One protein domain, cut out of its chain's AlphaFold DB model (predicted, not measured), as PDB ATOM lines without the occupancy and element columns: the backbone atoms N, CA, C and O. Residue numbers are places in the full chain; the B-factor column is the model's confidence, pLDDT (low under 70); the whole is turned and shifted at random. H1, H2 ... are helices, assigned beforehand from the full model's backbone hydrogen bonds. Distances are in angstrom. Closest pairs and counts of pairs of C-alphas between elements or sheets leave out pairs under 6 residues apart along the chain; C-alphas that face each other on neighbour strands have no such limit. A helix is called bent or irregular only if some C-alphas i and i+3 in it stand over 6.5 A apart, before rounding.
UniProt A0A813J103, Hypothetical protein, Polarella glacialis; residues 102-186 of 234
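AT A GLANCE: This is residues 102 to 186 of the 234 residues of the protein "Hypothetical protein" of Polarella glacialis (UniProt A0A813J103). What shape do these atoms make? They make a long helical arm standing out from a small head: in the head the kinked helix H2 crosses the first arm of the bent helix H3 (H3a), with the short H1 and a long unnamed stretch beside them, and residues 162 to 186, nearly all in the second arm (H3b), stick out free. What are the counts and the size? The printed part has 85 residues with three named helices, in the order H1, H2, H3, and no named strand; the class is all helix. The whole is extended, with a radius of gyration of the C-alphas of 18.4 A and spans of 62 by 29 by 18 A.

IN THESE COORDINATES: Where does the first helix lie? H1 is residues 103 to 106, and its C-alpha 103 is at (27.698, -45.511, -9.116). Where is the second? H2 is residues 122 to 138, 23.3 A from first to last C-alpha, with a kink of 49 degrees near residue 131. It is irregular: C-alphas 130 and 133 are 7.3 A apart. And the third? H3, residues 146 to 185, was assigned as one helix by its hydrogen bonds but is bent, with C-alphas 159 and 162 6.7 A apart. Its arms are H3a, residues 146 to 159, 20.1 A long from C-alpha 146 at (18.076, -34.527, -3.081), and H3b, residues 162 to 185, 34.5 A long to C-alpha 185 at (73.040, -35.993, 8.487).

HOW THE PARTS SIT: What does H1 meet? H1 and H2 are close but not clearly touching; their closest C-alphas, those of Met 103 and Asp 124, are 7.1 A apart. H1 and H3a are near each other, with 7 pairs of C-alphas within 10 A. How do H2 and H3 stand? H2 and H3a touch at a steep tilt of 56 degrees, opposite ways; their closest C-alphas, those of Cys 135 and Cys 153, are 5.9 A apart. H3a and H3b stand at a steep tilt of 39 degrees, and H3b is apart from H1 and H2. What do the backbone N and O atoms show? In H3a and H3b every O i to N i+4 pair is within hydrogen-bond range, in H2 10 of 13 are, and H1 is too short for such a pair.

THE WHOLE: How far does it reach? The two C-alphas farthest apart, those of Lys 112 and Ser 186, are 63.1 A apart; without the free residues 162 to 186, the body spans 29 by 25 by 19 A. Are there cuts or long links? The printed part has no cut; the link from H1 to H2 is long, with 15 residues, and the link from H2 to H3 is short, with 7. Where is confidence low? The mean pLDDT of the printed part is 79.8, and it is under 70 at residues 109, 111 to 114, 116, 122, 166, 168 to 169 and 173.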
ATOM      1  N   TYR A 102      28.119 -48.778 -12.734       75.06
ATOM      2  CA  TYR A 102      28.886 -48.056 -11.719       75.06
ATOM      3  C   TYR A 102      28.027 -46.977 -11.060       75.06
ATOM      4  O   TYR A 102      27.083 -46.461 -11.654       75.06
ATOM      5  N   MET A 103      28.373 -46.603  -9.827       73.25
ATOM      6  CA  MET A 103      27.698 -45.511  -9.116       73.25
ATOM      7  C   MET A 103      27.712 -44.201  -9.923       73.25
ATOM      8  O   MET A 103      26.738 -43.455  -9.911       73.25
ATOM      9  N   GLU A 104      28.780 -43.960 -10.686       73.56
ATOM     10  CA  GLU A 104      28.895 -42.832 -11.614       73.56
ATOM     11  C   GLU A 104      27.750 -42.786 -12.640       73.56
ATOM     12  O   GLU A 104      27.201 -41.714 -12.900       73.56
ATOM     13  N   ASP A 105      27.337 -43.943 -13.166       78.06
ATOM     14  CA  ASP A 105      26.302 -44.045 -14.201       78.06
ATOM     15  C   ASP A 105      24.931 -43.601 -13.666       78.06
ATOM     16  O   ASP A 105      24.135 -42.999 -14.386       78.06
ATOM     17  N   CYS A 106      24.682 -43.798 -12.368       76.88
ATOM     18  CA  CYS A 106      23.472 -43.329 -11.687       76.88
ATOM     19  C   CYS A 106      23.386 -41.803 -11.603       76.88
ATOM     20  O   CYS A 106      22.299 -41.231 -11.474       76.88
ATOM     21  N   PHE A 107      24.528 -41.121 -11.683       75.50
ATOM     22  CA  PHE A 107      24.600 -39.670 -11.631       75.50
ATOM     23  C   PHE A 107      24.597 -39.019 -13.019       75.50
ATOM     24  O   PHE A 107      24.600 -37.790 -13.100       75.50
ATOM     25  N   VAL A 108      24.501 -39.791 -14.105       78.12
ATOM     26  CA  VAL A 108      24.363 -39.251 -15.464       78.12
ATOM     27  C   VAL A 108      22.950 -38.670 -15.648       78.12
ATOM     28  O   VAL A 108      21.963 -39.306 -15.274       78.12
ATOM     29  N   PRO A 109      22.798 -37.452 -16.207       66.94
ATOM     30  CA  PRO A 109      21.494 -36.802 -16.368       66.94
ATOM     31  C   PRO A 109      20.494 -37.587 -17.222       66.94
ATOM     32  O   PRO A 109      19.289 -37.442 -17.034       66.94
ATOM     33  N   GLU A 110      20.987 -38.434 -18.118       73.75
ATOM     34  CA  GLU A 110      20.195 -39.251 -19.039       73.75
ATOM     35  C   GLU A 110      19.751 -40.591 -18.429       73.75
ATOM     36  O   GLU A 110      18.932 -41.299 -19.024       73.75
ATOM     37  N   TRP A 111      20.250 -40.948 -17.241       67.75
ATOM     38  CA  TRP A 111      19.924 -42.212 -16.593       67.75
ATOM     39  C   TRP A 111      18.511 -42.177 -15.996       67.75
ATOM     40  O   TRP A 111      18.215 -41.396 -15.094       67.75
ATOM     41  N   LYS A 112      17.618 -43.027 -16.517       65.38
ATOM     42  CA  LYS A 112      16.188 -43.077 -16.144       65.38
ATOM     43  C   LYS A 112      15.806 -44.263 -15.250       65.38
ATOM     44  O   LYS A 112      14.624 -44.443 -14.978       65.38
ATOM     45  N   LYS A 113      16.761 -45.113 -14.859       66.50
ATOM     46  CA  LYS A 113      16.489 -46.331 -14.079       66.50
ATOM     47  C   LYS A 113      16.830 -46.127 -12.608       66.50
ATOM     48  O   LYS A 113      17.833 -45.490 -12.296       66.50
ATOM     49  N   ASP A 114      16.032 -46.733 -11.734       66.44
ATOM     50  CA  ASP A 114      16.349 -46.823 -10.310       66.44
ATOM     51  C   ASP A 114      17.669 -47.577 -10.111       66.44
ATOM     52  O   ASP A 114      17.933 -48.579 -10.785       66.44
ATOM     53  N   CYS A 115      18.496 -47.080  -9.187       71.31
ATOM     54  CA  CYS A 115      19.838 -47.589  -8.911       71.31
ATOM     55  C   CYS A 115      19.932 -48.323  -7.560       71.31
ATOM     56  O   CYS A 115      20.579 -47.818  -6.643       71.31
ATOM     57  N   PRO A 116      19.289 -49.493  -7.374       67.06
ATOM     58  CA  PRO A 116      19.260 -50.143  -6.066       67.06
ATOM     59  C   PRO A 116      20.622 -50.691  -5.619       67.06
ATOM     60  O   PRO A 116      20.863 -50.772  -4.417       67.06
ATOM     61  N   GLN A 117      21.496 -51.102  -6.548       71.12
ATOM     62  CA  GLN A 117      22.769 -51.757  -6.216       71.12
ATOM     63  C   GLN A 117      23.868 -51.409  -7.241       71.12
ATOM     64  O   GLN A 117      24.130 -52.186  -8.161       71.12
ATOM     65  N   PRO A 118      24.487 -50.218  -7.139       72.88
ATOM     66  CA  PRO A 118      25.599 -49.857  -8.006       72.88
ATOM     67  C   PRO A 118      26.893 -50.570  -7.593       72.88
ATOM     68  O   PRO A 118      27.122 -50.886  -6.424       72.88
ATOM     69  N   ARG A 119      27.792 -50.761  -8.560       75.00
ATOM     70  CA  ARG A 119      29.194 -51.097  -8.286       75.00
ATOM     71  C   ARG A 119      29.928 -49.867  -7.762       75.00
ATOM     72  O   ARG A 119      29.791 -48.781  -8.326       75.00
ATOM     73  N   TYR A 120      30.766 -50.064  -6.746       70.75
ATOM     74  CA  TYR A 120      31.556 -48.988  -6.151       70.75
ATOM     75  C   TYR A 120      33.019 -49.097  -6.573       70.75
ATOM     76  O   TYR A 120      33.680 -50.118  -6.360       70.75
ATOM     77  N   ARG A 121      33.570 -48.016  -7.121       73.94
ATOM     78  CA  ARG A 121      35.019 -47.806  -7.183       73.94
ATOM     79  C   ARG A 121      35.518 -47.421  -5.790       73.94
ATOM     80  O   ARG A 121      34.758 -46.959  -4.942       73.94
ATOM     81  N   PHE A 122      36.823 -47.542  -5.549       69.56
ATOM     82  CA  PHE A 122      37.405 -47.105  -4.274       69.56
ATOM     83  C   PHE A 122      37.103 -45.622  -3.981       69.56
ATOM     84  O   PHE A 122      36.793 -45.254  -2.851       69.56
ATOM     85  N   CYS A 123      37.121 -44.780  -5.019       73.56
ATOM     86  CA  CYS A 123      36.741 -43.371  -4.916       73.56
ATOM     87  C   CYS A 123      35.272 -43.181  -4.513       73.56
ATOM     88  O   CYS A 123      34.982 -42.263  -3.754       73.56
ATOM     89  N   ASP A 124      34.366 -44.050  -4.964       80.81
ATOM     90  CA  ASP A 124      32.940 -43.973  -4.624       80.81
ATOM     91  C   ASP A 124      32.709 -44.314  -3.148       80.81
ATOM     92  O   ASP A 124      31.930 -43.658  -2.465       80.81
ATOM     93  N   VAL A 125      33.470 -45.271  -2.612       79.44
ATOM     94  CA  VAL A 125      33.461 -45.572  -1.172       79.44
ATOM     95  C   VAL A 125      34.039 -44.420  -0.355       79.44
ATOM     96  O   VAL A 125      33.493 -44.069   0.688       79.44
ATOM     97  N   ALA A 126      35.118 -43.791  -0.827       79.75
ATOM     98  CA  ALA A 126      35.668 -42.603  -0.174       79.75
ATOM     99  C   ALA A 126      34.678 -41.423  -0.193       79.75
ATOM    100  O   ALA A 126      34.595 -40.671   0.782       79.75
ATOM    101  N   TYR A 127      33.910 -41.282  -1.277       85.94
ATOM    102  CA  TYR A 127      32.820 -40.320  -1.371       85.94
ATOM    103  C   TYR A 127      31.739 -40.611  -0.324       85.94
ATOM    104  O   TYR A 127      31.479 -39.742   0.507       85.94
ATOM    105  N   GLU A 128      31.176 -41.823  -0.315       85.94
ATOM    106  CA  GLU A 128      30.138 -42.262   0.633       85.94
ATOM    107  C   GLU A 128      30.564 -42.066   2.097       85.94
ATOM    108  O   GLU A 128      29.843 -41.439   2.870       85.94
ATOM    109  N   LEU A 129      31.759 -42.536   2.471       85.31
ATOM    110  CA  LEU A 129      32.212 -42.535   3.867       85.31
ATOM    111  C   LEU A 129      32.673 -41.166   4.375       85.31
ATOM    112  O   LEU A 129      32.589 -40.895   5.572       85.31
ATOM    113  N   GLY A 130      33.252 -40.336   3.506       85.25
ATOM    114  CA  GLY A 130      34.007 -39.159   3.945       85.25
ATOM    115  C   GLY A 130      33.456 -37.816   3.481       85.25
ATOM    116  O   GLY A 130      33.690 -36.802   4.143       85.25
ATOM    117  N   PHE A 131      32.763 -37.781   2.343       90.38
ATOM    118  CA  PHE A 131      32.449 -36.528   1.652       90.38
ATOM    119  C   PHE A 131      30.953 -36.293   1.461       90.38
ATOM    120  O   PHE A 131      30.493 -35.160   1.604       90.38
ATOM    121  N   ARG A 132      30.198 -37.354   1.170       92.62
ATOM    122  CA  ARG A 132      28.780 -37.319   0.815       92.62
ATOM    123  C   ARG A 132      27.948 -36.589   1.859       92.62
ATOM    124  O   ARG A 132      27.328 -35.578   1.542       92.62
ATOM    125  N   GLU A 133      27.990 -37.053   3.105       92.38
ATOM    126  CA  GLU A 133      27.208 -36.470   4.198       92.38
ATOM    127  C   GLU A 133      27.554 -34.992   4.405       92.38
ATOM    128  O   GLU A 133      26.670 -34.141   4.408       92.38
ATOM    129  N   ARG A 134      28.847 -34.656   4.477       93.38
ATOM    130  CA  ARG A 134      29.308 -33.277   4.704       93.38
ATOM    131  C   ARG A 134      28.896 -32.334   3.579       93.38
ATOM    132  O   ARG A 134      28.477 -31.211   3.849       93.38
ATOM    133  N   CYS A 135      29.007 -32.780   2.329       94.25
ATOM    134  CA  CYS A 135      28.604 -31.979   1.181       94.25
ATOM    135  C   CYS A 135      27.084 -31.793   1.135       94.25
ATOM    136  O   CYS A 135      26.614 -30.674   0.944       94.25
ATOM    137  N   LEU A 136      26.307 -32.850   1.382       93.69
ATOM    138  CA  LEU A 136      24.849 -32.758   1.436       93.69
ATOM    139  C   LEU A 136      24.374 -31.864   2.586       93.69
ATOM    140  O   LEU A 136      23.480 -31.044   2.382       93.69
ATOM    141  N   MET A 137      25.010 -31.954   3.760       94.19
ATOM    142  CA  MET A 137      24.734 -31.064   4.887       94.19
ATOM    143  C   MET A 137      25.017 -29.601   4.537       94.19
ATOM    144  O   MET A 137      24.179 -28.738   4.791       94.19
ATOM    145  N   ALA A 138      26.152 -29.322   3.888       94.69
ATOM    146  CA  ALA A 138      26.514 -27.972   3.456       94.69
ATOM    147  C   ALA A 138      25.537 -27.381   2.424       94.69
ATOM    148  O   ALA A 138      25.454 -26.163   2.293       94.69
ATOM    149  N   ARG A 139      24.786 -28.226   1.708       92.50
ATOM    150  CA  ARG A 139      23.822 -27.823   0.671       92.50
ATOM    151  C   ARG A 139      22.370 -28.024   1.084       92.50
ATOM    152  O   ARG A 139      21.473 -28.015   0.235       92.50
ATOM    153  N   MET A 140      22.088 -28.200   2.376       92.38
ATOM    154  CA  MET A 140      20.706 -28.345   2.847       92.38
ATOM    155  C   MET A 140      19.839 -27.135   2.485       92.38
ATOM    156  O   MET A 140      18.672 -27.319   2.151       92.38
ATOM    157  N   THR A 141      20.422 -25.936   2.454       92.75
ATOM    158  CA  THR A 141      19.730 -24.672   2.160       92.75
ATOM    159  C   THR A 141      19.339 -24.482   0.693       92.75
ATOM    160  O   THR A 141      18.469 -23.665   0.409       92.75
ATOM    161  N   ASP A 142      19.944 -25.219  -0.244       93.69
ATOM    162  CA  ASP A 142      19.679 -25.046  -1.679       93.69
ATOM    163  C   ASP A 142      18.283 -25.595  -2.050       93.69
ATOM    164  O   ASP A 142      17.887 -26.670  -1.601       93.69
ATOM    165  N   SER A 143      17.518 -24.921  -2.911       87.00
ATOM    166  CA  SER A 143      16.139 -25.313  -3.265       87.00
ATOM    167  C   SER A 143      16.047 -26.401  -4.357       87.00
ATOM    168  O   SER A 143      15.209 -26.322  -5.253       87.00
ATOM    169  N   GLY A 144      16.931 -27.403  -4.317       88.06
ATOM    170  CA  GLY A 144      17.001 -28.510  -5.284       88.06
ATOM    171  C   GLY A 144      16.515 -29.850  -4.724       88.06
ATOM    172  O   GLY A 144      16.494 -30.057  -3.510       88.06
ATOM    173  N   SER A 145      16.163 -30.792  -5.604       89.00
ATOM    174  CA  SER A 145      15.886 -32.173  -5.187       89.00
ATOM    175  C   SER A 145      17.146 -32.834  -4.617       89.00
ATOM    176  O   SER A 145      18.268 -32.491  -4.996       89.00
ATOM    177  N   PHE A 146      16.967 -33.805  -3.716       87.31
ATOM    178  CA  PHE A 146      18.076 -34.527  -3.081       87.31
ATOM    179  C   PHE A 146      19.054 -35.108  -4.115       87.31
ATOM    180  O   PHE A 146      20.253 -34.846  -4.045       87.31
ATOM    181  N   ASN A 147      18.529 -35.781  -5.143       84.31
ATOM    182  CA  ASN A 147      19.338 -36.399  -6.197       84.31
ATOM    183  C   ASN A 147      20.152 -35.370  -6.997       84.31
ATOM    184  O   ASN A 147      21.280 -35.651  -7.396       84.31
ATOM    185  N   ALA A 148      19.604 -34.171  -7.233       86.69
ATOM    186  CA  ALA A 148      20.331 -33.112  -7.931       86.69
ATOM    187  C   ALA A 148      21.511 -32.599  -7.092       86.69
ATOM    188  O   ALA A 148      22.616 -32.454  -7.613       86.69
ATOM    189  N   LYS A 149      21.299 -32.400  -5.783       90.62
ATOM    190  CA  LYS A 149      22.358 -31.987  -4.848       90.62
ATOM    191  C   LYS A 149      23.446 -33.046  -4.718       90.62
ATOM    192  O   LYS A 149      24.629 -32.722  -4.754       90.62
ATOM    193  N   GLU A 150      23.049 -34.306  -4.588       89.31
ATOM    194  CA  GLU A 150      23.967 -35.436  -4.465       89.31
ATOM    195  C   GLU A 150      24.832 -35.603  -5.717       89.31
ATOM    196  O   GLU A 150      26.051 -35.716  -5.607       89.31
ATOM    197  N   ARG A 151      24.231 -35.509  -6.909       87.38
ATOM    198  CA  ARG A 151      24.959 -35.492  -8.185       87.38
ATOM    199  C   ARG A 151      25.991 -34.371  -8.230       87.38
ATOM    200  O   ARG A 151      27.125 -34.577  -8.656       87.38
ATOM    201  N   GLU A 152      25.608 -33.175  -7.803       90.56
ATOM    202  CA  GLU A 152      26.517 -32.036  -7.809       90.56
ATOM    203  C   GLU A 152      27.669 -32.224  -6.808       90.56
ATOM    204  O   GLU A 152      28.825 -31.965  -7.139       90.56
ATOM    205  N   CYS A 153      27.380 -32.758  -5.619       91.88
ATOM    206  CA  CYS A 153      28.386 -33.149  -4.633       91.88
ATOM    207  C   CYS A 153      29.359 -34.203  -5.174       91.88
ATOM    208  O   CYS A 153      30.571 -34.063  -4.996       91.88
ATOM    209  N   TYR A 154      28.853 -35.216  -5.876       89.88
ATOM    210  CA  TYR A 154      29.675 -36.241  -6.512       89.88
ATOM    211  C   TYR A 154      30.582 -35.649  -7.605       89.88
ATOM    212  O   TYR A 154      31.782 -35.928  -7.640       89.88
ATOM    213  N   ASN A 155      30.063 -34.739  -8.435       88.88
ATOM    214  CA  ASN A 155      30.858 -34.037  -9.451       88.88
ATOM    215  C   ASN A 155      31.960 -33.160  -8.835       88.88
ATOM    216  O   ASN A 155      33.105 -33.160  -9.305       88.88
ATOM    217  N   VAL A 156      31.652 -32.435  -7.756       91.88
ATOM    218  CA  VAL A 156      32.646 -31.652  -7.007       91.88
ATOM    219  C   VAL A 156      33.716 -32.566  -6.415       91.88
ATOM    220  O   VAL A 156      34.906 -32.262  -6.506       91.88
ATOM    221  N   PHE A 157      33.320 -33.702  -5.844       90.94
ATOM    222  CA  PHE A 157      34.256 -34.683  -5.308       90.94
ATOM    223  C   PHE A 157      35.191 -35.216  -6.398       90.94
ATOM    224  O   PHE A 157      36.409 -35.126  -6.256       90.94
ATOM    225  N   ARG A 158      34.645 -35.691  -7.521       84.88
ATOM    226  CA  ARG A 158      35.422 -36.277  -8.620       84.88
ATOM    227  C   ARG A 158      36.418 -35.295  -9.238       84.88
ATOM    228  O   ARG A 158      37.526 -35.688  -9.594       84.88
ATOM    229  N   THR A 159      36.048 -34.022  -9.347       85.25
ATOM    230  CA  THR A 159      36.927 -32.983  -9.908       85.25
ATOM    231  C   THR A 159      38.015 -32.536  -8.930       85.25
ATOM    232  O   THR A 159      39.146 -32.283  -9.346       85.25
ATOM    233  N   ARG A 160      37.720 -32.468  -7.624       86.00
ATOM    234  CA  ARG A 160      38.668 -31.971  -6.608       86.00
ATOM    235  C   ARG A 160      39.574 -33.047  -6.018       86.00
ATOM    236  O   ARG A 160      40.734 -32.758  -5.730       86.00
ATOM    237  N   LEU A 161      39.091 -34.279  -5.872       79.88
ATOM    238  CA  LEU A 161      39.856 -35.398  -5.322       79.88
ATOM    239  C   LEU A 161      41.240 -35.587  -5.976       79.88
ATOM    240  O   LEU A 161      42.217 -35.665  -5.228       79.88
ATOM    241  N   PRO A 162      41.394 -35.622  -7.319       75.25
ATOM    242  CA  PRO A 162      42.709 -35.827  -7.932       75.25
ATOM    243  C   PRO A 162      43.680 -34.678  -7.637       75.25
ATOM    244  O   PRO A 162      44.875 -34.916  -7.460       75.25
ATOM    245  N   LEU A 163      43.182 -33.442  -7.521       74.50
ATOM    246  CA  LEU A 163      43.996 -32.286  -7.139       74.50
ATOM    247  C   LEU A 163      44.473 -32.409  -5.687       74.50
ATOM    248  O   LEU A 163      45.660 -32.233  -5.415       74.50
ATOM    249  N   CYS A 164      43.575 -32.776  -4.770       74.75
ATOM    250  CA  CYS A 164      43.914 -32.997  -3.365       74.75
ATOM    251  C   CYS A 164      44.919 -34.142  -3.190       74.75
ATOM    252  O   CYS A 164      45.898 -33.984  -2.465       74.75
ATOM    253  N   LEU A 165      44.722 -35.268  -3.883       73.31
ATOM    254  CA  LEU A 165      45.648 -36.403  -3.847       73.31
ATOM    255  C   LEU A 165      47.022 -36.032  -4.402       73.31
ATOM    256  O   LEU A 165      48.037 -36.412  -3.823       73.31
ATOM    257  N   ARG A 166      47.071 -35.249  -5.485       68.88
ATOM    258  CA  ARG A 166      48.334 -34.765  -6.051       68.88
ATOM    259  C   ARG A 166      49.090 -33.876  -5.063       68.88
ATOM    260  O   ARG A 166      50.287 -34.077  -4.881       68.88
ATOM    261  N   MET A 167      48.400 -32.946  -4.403       73.50
ATOM    262  CA  MET A 167      49.004 -32.086  -3.378       73.50
ATOM    263  C   MET A 167      49.464 -32.895  -2.161       73.50
ATOM    264  O   MET A 167      50.592 -32.735  -1.707       73.50
ATOM    265  N   ALA A 168      48.639 -33.821  -1.670       69.62
ATOM    266  CA  ALA A 168      49.005 -34.700  -0.563       69.62
ATOM    267  C   ALA A 168      50.241 -35.551  -0.896       69.62
ATOM    268  O   ALA A 168      51.145 -35.665  -0.070       69.62
ATOM    269  N   ALA A 169      50.324 -36.092  -2.115       64.06
ATOM    270  CA  ALA A 169      51.483 -36.848  -2.581       64.06
ATOM    271  C   ALA A 169      52.750 -35.981  -2.656       64.06
ATOM    272  O   ALA A 169      53.821 -36.434  -2.256       64.06
ATOM    273  N   GLN A 170      52.638 -34.731  -3.116       73.69
ATOM    274  CA  GLN A 170      53.756 -33.781  -3.124       73.69
ATOM    275  C   GLN A 170      54.234 -33.453  -1.705       73.69
ATOM    276  O   GLN A 170      55.435 -33.503  -1.443       73.69
ATOM    277  N   CYS A 171      53.312 -33.188  -0.777       75.12
ATOM    278  CA  CYS A 171      53.639 -32.939   0.627       75.12
ATOM    279  C   CYS A 171      54.298 -34.158   1.284       75.12
ATOM    280  O   CYS A 171      55.298 -34.014   1.986       75.12
ATOM    281  N   LEU A 172      53.780 -35.362   1.024       72.00
ATOM    282  CA  LEU A 172      54.361 -36.608   1.518       72.00
ATOM    283  C   LEU A 172      55.780 -36.807   0.968       72.00
ATOM    284  O   LEU A 172      56.696 -37.111   1.727       72.00
ATOM    285  N   ALA A 173      55.983 -36.585  -0.334       62.56
ATOM    286  CA  ALA A 173      57.293 -36.697  -0.967       62.56
ATOM    287  C   ALA A 173      58.301 -35.700  -0.374       62.56
ATOM    288  O   ALA A 173      59.430 -36.084  -0.067       62.56
ATOM    289  N   ALA A 174      57.886 -34.450  -0.149       74.31
ATOM    290  CA  ALA A 174      58.712 -33.437   0.501       74.31
ATOM    291  C   ALA A 174      59.074 -33.836   1.941       74.31
ATOM    292  O   ALA A 174      60.241 -33.763   2.324       74.31
ATOM    293  N   ALA A 175      58.107 -34.328   2.721       73.38
ATOM    294  CA  ALA A 175      58.346 -34.809   4.079       73.38
ATOM    295  C   ALA A 175      59.330 -35.992   4.105       73.38
ATOM    296  O   ALA A 175      60.253 -36.010   4.920       73.38
ATOM    297  N   CYS A 176      59.187 -36.952   3.186       71.62
ATOM    298  CA  CYS A 176      60.124 -38.066   3.044       71.62
ATOM    299  C   CYS A 176      61.531 -37.597   2.656       71.62
ATOM    300  O   CYS A 176      62.510 -38.121   3.184       71.62
ATOM    301  N   PHE A 177      61.641 -36.614   1.760       75.44
ATOM    302  CA  PHE A 177      62.922 -36.048   1.348       75.44
ATOM    303  C   PHE A 177      63.638 -35.364   2.521       75.44
ATOM    304  O   PHE A 177      64.782 -35.702   2.819       75.44
ATOM    305  N   ILE A 178      62.942 -34.477   3.240       83.38
ATOM    306  CA  ILE A 178      63.489 -33.767   4.406       83.38
ATOM    307  C   ILE A 178      63.872 -34.761   5.509       83.38
ATOM    308  O   ILE A 178      64.990 -34.717   6.017       83.38
ATOM    309  N   GLY A 179      62.986 -35.705   5.842       75.75
ATOM    310  CA  GLY A 179      63.280 -36.745   6.828       75.75
ATOM    311  C   GLY A 179      64.485 -37.605   6.434       75.75
ATOM    312  O   GLY A 179      65.324 -37.918   7.276       75.75
ATOM    313  N   GLY A 180      64.622 -37.931   5.146       71.56
ATOM    314  CA  GLY A 180      65.779 -38.648   4.610       71.56
ATOM    315  C   GLY A 180      67.086 -37.867   4.757       71.56
ATOM    316  O   GLY A 180      68.099 -38.458   5.131       71.56
ATOM    317  N   MET A 181      67.060 -36.551   4.527       77.88
ATOM    318  CA  MET A 181      68.222 -35.683   4.750       77.88
ATOM    319  C   MET A 181      68.629 -35.644   6.225       77.88
ATOM    320  O   MET A 181      69.805 -35.823   6.519       77.88
ATOM    321  N   VAL A 182      67.673 -35.496   7.147       76.25
ATOM    322  CA  VAL A 182      67.950 -35.488   8.596       76.25
ATOM    323  C   VAL A 182      68.591 -36.803   9.047       76.25
ATOM    324  O   VAL A 182      69.574 -36.801   9.784       76.25
ATOM    325  N   VAL A 183      68.087 -37.943   8.567       72.12
ATOM    326  CA  VAL A 183      68.668 -39.256   8.890       72.12
ATOM    327  C   VAL A 183      70.068 -39.412   8.285       72.12
ATOM    328  O   VAL A 183      70.954 -39.983   8.922       72.12
ATOM    329  N   ALA A 184      70.297 -38.896   7.076       72.00
ATOM    330  CA  ALA A 184      71.611 -38.931   6.438       72.00
ATOM    331  C   ALA A 184      72.642 -38.048   7.160       72.00
ATOM    332  O   ALA A 184      73.807 -38.442   7.236       72.00
ATOM    333  N   ASP A 185      72.210 -36.907   7.698       80.38
ATOM    334  CA  ASP A 185      73.040 -35.993   8.487       80.38
ATOM    335  C   ASP A 185      73.314 -36.537   9.898       80.38
ATOM    336  O   ASP A 185      74.410 -36.396  10.426       80.38
ATOM    337  N   SER A 186      72.381 -37.309  10.469       73.00
ATOM    338  CA  SER A 186      72.555 -37.977  11.770       73.00
ATOM    339  C   SER A 186      73.561 -39.140  11.781       73.00
ATOM    340  O   SER A 186      73.587 -39.923  12.735       73.00
TER     341      SER A 186